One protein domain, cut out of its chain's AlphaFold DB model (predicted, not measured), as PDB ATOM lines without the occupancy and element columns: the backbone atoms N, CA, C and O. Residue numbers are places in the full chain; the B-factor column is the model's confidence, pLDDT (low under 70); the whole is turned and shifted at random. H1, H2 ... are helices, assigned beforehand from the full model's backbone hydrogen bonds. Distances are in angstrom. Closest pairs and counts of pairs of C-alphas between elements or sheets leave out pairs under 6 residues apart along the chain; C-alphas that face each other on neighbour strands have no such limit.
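This is residues 12 to 63 of the 236 residues of an uncharacterized protein of Sporormia fimetaria CBS 119925 (UniProt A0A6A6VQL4). The longest helix, H3, makes one long side of an open three-sided frame; the short helix H2 packs across its first turns, and H1 makes the side near its other end, without touching it. The stretch of residues 23 to 31 joins H1 to H2 and makes a fourth, winding side, with the middle left hollow. The printed part has 52 residues and three named helices, H1, H2 and H3 in chain order, with no named strand; its class is all helix. The whole is only just loose, close to compact, with a radius of gyration of the C-alphas of 12.1 A and spans of 32 by 22 by 20 A.

H3 holds residues 44 to 60 and measures 24.0 A from first to last C-alpha. It begins at C-alpha 44, at (213.231, -4.224, 348.064), and ends at C-alpha 60, at (193.007, -1.104, 360.592). H2 holds residues 32 to 38, seven residues. H1 holds residues 12 to 22 and measures 15.7 A; C-alpha 12 is at (194.728, -22.506, 362.209).

H3 touches H2 with residues 44 to 48 alone. Their closest C-alphas are those of Ala 47 and Ala 36, 5.3 A apart, and 8 pairs of C-alphas are within 8 A. The lines of H2 and H3 are about perpendicular, at 84 degrees, and their centres are 13.1 A apart. The link between them, 5 residues, is tight. H1 touches no helix: it is apart from H3 and apart from H2. The link from H1 to H2, 9 residues, is short. Residues 12 to 17, which belong to H1, stand free, and so do residues 23 to 29 and residues 52 to 57, the last of which belong to H3. In H1, H2 and H3 every pair of backbone O i and N i+4 is within hydrogen-bond range.

The two C-alphas farthest apart are those of Lys 42 and Ala 63, at 33.3 A, while those of the first and last printed residues, Arg 12 and Ala 63, are 18.3 A apart. The printed part has no cut, and neither link between helices is long. The mean pLDDT of the printed part is 81.0; H1 has a mean of 72, H3 of 84 and H2 of 91. Ten residues are under 70: residues 12 to 13, 16, 19, 22 to 23, 25 and 60 to 62.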
ATOM      1  N   ARG A  12     194.662 -22.782 360.772       66.81
ATOM      2  CA  ARG A  12     194.728 -22.506 362.209       66.81
ATOM      3  C   ARG A  12     196.084 -21.951 362.654       66.81
ATOM      4  O   ARG A  12     196.129 -21.054 363.493       66.81
ATOM      5  N   ASP A  13     197.177 -22.439 362.074       66.19
ATOM      6  CA  ASP A  13     198.529 -21.963 362.388       66.19
ATOM      7  C   ASP A  13     198.760 -20.554 361.838       66.19
ATOM      8  O   ASP A  13     199.415 -19.733 362.477       66.19
ATOM      9  N   GLN A  14     198.176 -20.241 360.678       80.50
ATOM     10  CA  GLN A  14     198.221 -18.900 360.094       80.50
ATOM     11  C   GLN A  14     197.461 -17.879 360.959       80.50
ATOM     12  O   GLN A  14     197.952 -16.767 361.166       80.50
ATOM     13  N   GLU A  15     196.311 -18.261 361.523       72.00
ATOM     14  CA  GLU A  15     195.573 -17.447 362.500       72.00
ATOM     15  C   GLU A  15     196.384 -17.219 363.785       72.00
ATOM     16  O   GLU A  15     196.523 -16.081 364.245       72.00
ATOM     17  N   LEU A  16     196.961 -18.286 364.350       68.69
ATOM     18  CA  LEU A  16     197.785 -18.221 365.562       68.69
ATOM     19  C   LEU A  16     199.029 -17.353 365.373       68.69
ATOM     20  O   LEU A  16     199.377 -16.582 366.269       68.69
ATOM     21  N   LEU A  17     199.661 -17.410 364.199       78.00
ATOM     22  CA  LEU A  17     200.790 -16.550 363.856       78.00
ATOM     23  C   LEU A  17     200.382 -15.067 363.835       78.00
ATOM     24  O   LEU A  17     201.142 -14.209 364.284       78.00
ATOM     25  N   GLY A  18     199.159 -14.768 363.383       78.00
ATOM     26  CA  GLY A  18     198.565 -13.435 363.470       78.00
ATOM     27  C   GLY A  18     198.415 -12.951 364.916       78.00
ATOM     28  O   GLY A  18     198.855 -11.844 365.236       78.00
ATOM     29  N   TYR A  19     197.866 -13.784 365.808       64.31
ATOM     30  CA  TYR A  19     197.730 -13.460 367.237       64.31
ATOM     31  C   TYR A  19     199.079 -13.285 367.937       64.31
ATOM     32  O   TYR A  19     199.259 -12.322 368.682       64.31
ATOM     33  N   ALA A  20     200.051 -14.155 367.654       71.25
ATOM     34  CA  ALA A  20     201.409 -14.025 368.175       71.25
ATOM     35  C   ALA A  20     202.027 -12.670 367.793       71.25
ATOM     36  O   ALA A  20     202.709 -12.043 368.603       71.25
ATOM     37  N   TRP A  21     201.723 -12.174 366.589       77.81
ATOM     38  CA  TRP A  21     202.207 -10.878 366.122       77.81
ATOM     39  C   TRP A  21     201.592  -9.686 366.874       77.81
ATOM     40  O   TRP A  21     202.270  -8.682 367.087       77.81
ATOM     41  N   LEU A  22     200.336  -9.805 367.318       65.94
ATOM     42  CA  LEU A  22     199.650  -8.814 368.161       65.94
ATOM     43  C   LEU A  22     200.185  -8.780 369.599       65.94
ATOM     44  O   LEU A  22     200.143  -7.731 370.239       65.94
ATOM     45  N   CYS A  23     200.686  -9.907 370.107       65.62
ATOM     46  CA  CYS A  23     201.213 -10.016 371.468       65.62
ATOM     47  C   CYS A  23     202.625  -9.433 371.638       65.62
ATOM     48  O   CYS A  23     203.108  -9.338 372.767       65.62
ATOM     49  N   MET A  24     203.300  -9.030 370.558       73.31
ATOM     50  CA  MET A  24     204.620  -8.413 370.661       73.31
ATOM     51  C   MET A  24     204.503  -6.947 371.129       73.31
ATOM     52  O   MET A  24     203.831  -6.148 370.476       73.31
ATOM     53  N   PRO A  25     205.178  -6.546 372.226       66.19
ATOM     54  CA  PRO A  25     205.049  -5.204 372.808       66.19
ATOM     55  C   PRO A  25     205.716  -4.091 371.979       66.19
ATOM     56  O   PRO A  25     205.535  -2.912 372.276       66.19
ATOM     57  N   GLY A  26     206.492  -4.440 370.947       78.81
ATOM     58  CA  GLY A  26     207.204  -3.497 370.088       78.81
ATOM     59  C   GLY A  26     207.136  -3.890 368.617       78.81
ATOM     60  O   GLY A  26     206.919  -5.051 368.277       78.81
ATOM     61  N   GLU A  27     207.327  -2.907 367.733       70.50
ATOM     62  CA  GLU A  27     207.322  -3.157 366.292       70.50
ATOM     63  C   GLU A  27     208.547  -4.007 365.909       70.50
ATOM     64  O   GLU A  27     209.683  -3.559 366.111       70.50
ATOM     65  N   PRO A  28     208.358  -5.219 365.355       78.44
ATOM     66  CA  PRO A  28     209.481  -6.041 364.944       78.44
ATOM     67  C   PRO A  28     210.219  -5.335 363.807       78.44
ATOM     68  O   PRO A  28     209.628  -4.939 362.796       78.44
ATOM     69  N   LYS A  29     211.532  -5.168 363.966       84.31
ATOM     70  CA  LYS A  29     212.402  -4.694 362.890       84.31
ATOM     71  C   LYS A  29     212.509  -5.816 361.858       84.31
ATOM     72  O   LYS A  29     213.183  -6.810 362.098       84.31
ATOM     73  N   ILE A  30     211.795  -5.679 360.743       86.88
ATOM     74  CA  ILE A  30     211.833  -6.652 359.647       86.88
ATOM     75  C   ILE A  30     212.908  -6.241 358.642       86.88
ATOM     76  O   ILE A  30     212.856  -5.147 358.076       86.88
ATOM     77  N   ASP A  31     213.850  -7.149 358.388       90.81
ATOM     78  CA  ASP A  31     214.830  -7.029 357.311       90.81
ATOM     79  C   ASP A  31     214.119  -7.155 355.955       90.81
ATOM     80  O   ASP A  31     213.802  -8.251 355.485       90.81
ATOM     81  N   LEU A  32     213.864  -6.016 355.306       92.12
ATOM     82  CA  LEU A  32     213.132  -5.955 354.034       92.12
ATOM     83  C   LEU A  32     213.824  -6.717 352.894       92.12
ATOM     84  O   LEU A  32     213.142  -7.169 351.978       92.12
ATOM     85  N   ASP A  33     215.147  -6.878 352.946       92.56
ATOM     86  CA  ASP A  33     215.909  -7.623 351.936       92.56
ATOM     87  C   ASP A  33     215.634  -9.130 352.032       92.56
ATOM     88  O   ASP A  33     215.340  -9.778 351.029       92.56
ATOM     89  N   LYS A  34     215.610  -9.678 353.255       92.44
ATOM     90  CA  LYS A  34     215.233 -11.081 353.495       92.44
ATOM     91  C   LYS A  34     213.762 -11.322 353.168       92.44
ATOM     92  O   LYS A  34     213.429 -12.333 352.559       92.44
ATOM     93  N   PHE A  35     212.883 -10.380 353.518       88.38
ATOM     94  CA  PHE A  35     211.464 -10.457 353.161       88.38
ATOM     95  C   PHE A  35     211.250 -10.424 351.640       88.38
ATOM     96  O   PHE A  35     210.392 -11.139 351.127       88.38
ATOM     97  N   ALA A  36     212.049  -9.643 350.904       92.25
ATOM     98  CA  ALA A  36     212.010  -9.629 349.446       92.25
ATOM     99  C   ALA A  36     212.408 -10.988 348.851       92.25
ATOM    100  O   ALA A  36     211.698 -11.485 347.981       92.25
ATOM    101  N   LEU A  37     213.481 -11.603 349.363       92.94
ATOM    102  CA  LEU A  37     213.937 -12.929 348.933       92.94
ATOM    103  C   LEU A  37     212.900 -14.020 349.230       92.94
ATOM    104  O   LEU A  37     212.571 -14.795 348.342       92.94
ATOM    105  N   LEU A  38     212.339 -14.047 350.442       89.12
ATOM    106  CA  LEU A  38     211.341 -15.049 350.841       89.12
ATOM    107  C   LEU A  38     210.001 -14.882 350.113       89.12
ATOM    108  O   LEU A  38     209.332 -15.863 349.807       89.12
ATOM    109  N   GLY A  39     209.594 -13.640 349.841       85.00
ATOM    110  CA  GLY A  39     208.359 -13.330 349.122       85.00
ATOM    111  C   GLY A  39     208.496 -13.342 347.598       85.00
ATOM    112  O   GLY A  39     207.557 -12.932 346.918       85.00
ATOM    113  N   ASN A  40     209.654 -13.749 347.061       92.06
ATOM    114  CA  ASN A  40     209.990 -13.705 345.635       92.06
ATOM    115  C   ASN A  40     209.740 -12.330 344.981       92.06
ATOM    116  O   ASN A  40     209.341 -12.225 343.817       92.06
ATOM    117  N   TYR A  41     209.981 -11.244 345.716       90.12
ATOM    118  CA  TYR A  41     209.902  -9.892 345.175       90.12
ATOM    119  C   TYR A  41     211.185  -9.550 344.418       90.12
ATOM    120  O   TYR A  41     212.286  -9.686 344.943       90.12
ATOM    121  N   LYS A  42     211.045  -9.004 343.205       93.88
ATOM    122  CA  LYS A  42     212.194  -8.578 342.383       93.88
ATOM    123  C   LYS A  42     212.994  -7.428 343.006       93.88
ATOM    124  O   LYS A  42     214.169  -7.270 342.702       93.88
ATOM    125  N   THR A  43     212.358  -6.589 343.826       96.50
ATOM    126  CA  THR A  43     212.987  -5.397 344.411       96.50
ATOM    127  C   THR A  43     212.547  -5.159 345.854       96.50
ATOM    128  O   THR A  43     211.378  -5.339 346.212       96.50
ATOM    129  N   LYS A  44     213.475  -4.647 346.673       94.19
ATOM    130  CA  LYS A  44     213.231  -4.224 348.064       94.19
ATOM    131  C   LYS A  44     212.101  -3.196 348.181       94.19
ATOM    132  O   LYS A  44     211.312  -3.229 349.124       94.19
ATOM    133  N   ALA A  45     212.000  -2.289 347.208       94.38
ATOM    134  CA  ALA A  45     210.962  -1.263 347.183       94.38
ATOM    135  C   ALA A  45     209.553  -1.873 347.087       94.38
ATOM    136  O   ALA A  45     208.663  -1.471 347.835       94.38
ATOM    137  N   SER A  46     209.361  -2.884 346.230       91.19
ATOM    138  CA  SER A  46     208.074  -3.579 346.099       91.19
ATOM    139  C   SER A  46     207.683  -4.285 347.399       91.19
ATOM    140  O   SER A  46     206.556  -4.136 347.870       91.19
ATOM    141  N   ALA A  47     208.630  -5.000 348.008       90.94
ATOM    142  CA  ALA A  47     208.457  -5.662 349.299       90.94
ATOM    143  C   ALA A  47     208.044  -4.674 350.409       90.94
ATOM    144  O   ALA A  47     207.096  -4.931 351.154       90.94
ATOM    145  N   SER A  48     208.700  -3.509 350.475       92.62
ATOM    146  CA  SER A  48     208.394  -2.443 351.439       92.62
ATOM    147  C   SER A  48     206.968  -1.901 351.294       92.62
ATOM    148  O   SER A  48     206.257  -1.740 352.289       92.62
ATOM    149  N   VAL A  49     206.505  -1.671 350.059       92.94
ATOM    150  CA  VAL A  49     205.137  -1.196 349.799       92.94
ATOM    151  C   VAL A  49     204.105  -2.236 350.236       92.94
ATOM    152  O   VAL A  49     203.144  -1.888 350.929       92.94
ATOM    153  N   THR A  50     204.309  -3.510 349.889       88.50
ATOM    154  CA  THR A  50     203.393  -4.587 350.288       88.50
ATOM    155  C   THR A  50     203.348  -4.747 351.804       88.50
ATOM    156  O   THR A  50     202.258  -4.776 352.374       88.50
ATOM    157  N   TYR A  51     204.506  -4.755 352.472       88.25
ATOM    158  CA  TYR A  51     204.586  -4.802 353.933       88.25
ATOM    159  C   TYR A  51     203.908  -3.588 354.585       88.25
ATOM    160  O   TYR A  51     203.150  -3.735 355.540       88.25
ATOM    161  N   GLY A  52     204.091  -2.385 354.036       87.94
ATOM    162  CA  GLY A  52     203.421  -1.175 354.511       87.94
ATOM    163  C   GLY A  52     201.895  -1.257 354.406       87.94
ATOM    164  O   GLY A  52     201.186  -0.838 355.322       87.94
ATOM    165  N   ASN A  53     201.376  -1.834 353.322       84.12
ATOM    166  CA  ASN A  53     199.943  -2.070 353.155       84.12
ATOM    167  C   ASN A  53     199.430  -3.157 354.100       84.12
ATOM    168  O   ASN A  53     198.372  -2.972 354.697       84.12
ATOM    169  N   LEU A  54     200.182  -4.242 354.285       81.81
ATOM    170  CA  LEU A  54     199.860  -5.293 355.248       81.81
ATOM    171  C   LEU A  54     199.805  -4.723 356.669       81.81
ATOM    172  O   LEU A  54     198.827  -4.922 357.374       81.81
ATOM    173  N   ARG A  55     200.790  -3.909 357.054       80.81
ATOM    174  CA  ARG A  55     200.833  -3.221 358.349       80.81
ATOM    175  C   ARG A  55     199.642  -2.287 358.536       80.81
ATOM    176  O   ARG A  55     199.057  -2.276 359.611       80.81
ATOM    177  N   LYS A  56     199.254  -1.522 357.510       79.31
ATOM    178  CA  LYS A  56     198.029  -0.701 357.549       79.31
ATOM    179  C   LYS A  56     196.786  -1.569 357.701       79.31
ATOM    180  O   LYS A  56     195.932  -1.233 358.506       79.31
ATOM    181  N   LYS A  57     196.692  -2.681 356.969       70.38
ATOM    182  CA  LYS A  57     195.582  -3.630 357.092       70.38
ATOM    183  C   LYS A  57     195.527  -4.235 358.485       70.38
ATOM    184  O   LYS A  57     194.462  -4.217 359.053       70.38
ATOM    185  N   ILE A  58     196.639  -4.663 359.072       73.62
ATOM    186  CA  ILE A  58     196.670  -5.205 360.438       73.62
ATOM    187  C   ILE A  58     196.295  -4.124 361.456       73.62
ATOM    188  O   ILE A  58     195.463  -4.369 362.319       73.62
ATOM    189  N   LYS A  59     196.827  -2.900 361.322       70.75
ATOM    190  CA  LYS A  59     196.457  -1.767 362.188       70.75
ATOM    191  C   LYS A  59     194.977  -1.391 362.057       70.75
ATOM    192  O   LYS A  59     194.364  -1.047 363.058       70.75
ATOM    193  N   ASN A  60     194.401  -1.478 360.859       68.94
ATOM    194  CA  ASN A  60     193.007  -1.104 360.592       68.94
ATOM    195  C   ASN A  60     192.011  -2.257 360.798       68.94
ATOM    196  O   ASN A  60     190.849  -1.997 361.076       68.94
ATOM    197  N   ASN A  61     192.464  -3.503 360.670       65.88
ATOM    198  CA  ASN A  61     191.742  -4.739 360.981       65.88
ATOM    199  C   ASN A  61     191.937  -5.126 362.451       65.88
ATOM    200  O   ASN A  61     191.691  -6.258 362.860       65.88
ATOM    201  N   THR A  62     192.410  -4.183 363.267       62.75
ATOM    202  CA  THR A  62     192.241  -4.330 364.696       62.75
ATOM    203  C   THR A  62     190.746  -4.275 364.948       62.75
ATOM    204  O   THR A  62     190.072  -3.293 364.630       62.75
ATOM    205  N   ALA A  63     190.244  -5.401 365.446       72.31
ATOM    206  CA  ALA A  63     188.954  -5.558 366.078       72.31
ATOM    207  C   ALA A  63     188.452  -4.242 366.682       72.31
ATOM    208  O   ALA A  63     189.234  -3.495 367.279       72.31
TER     209      ALA A  63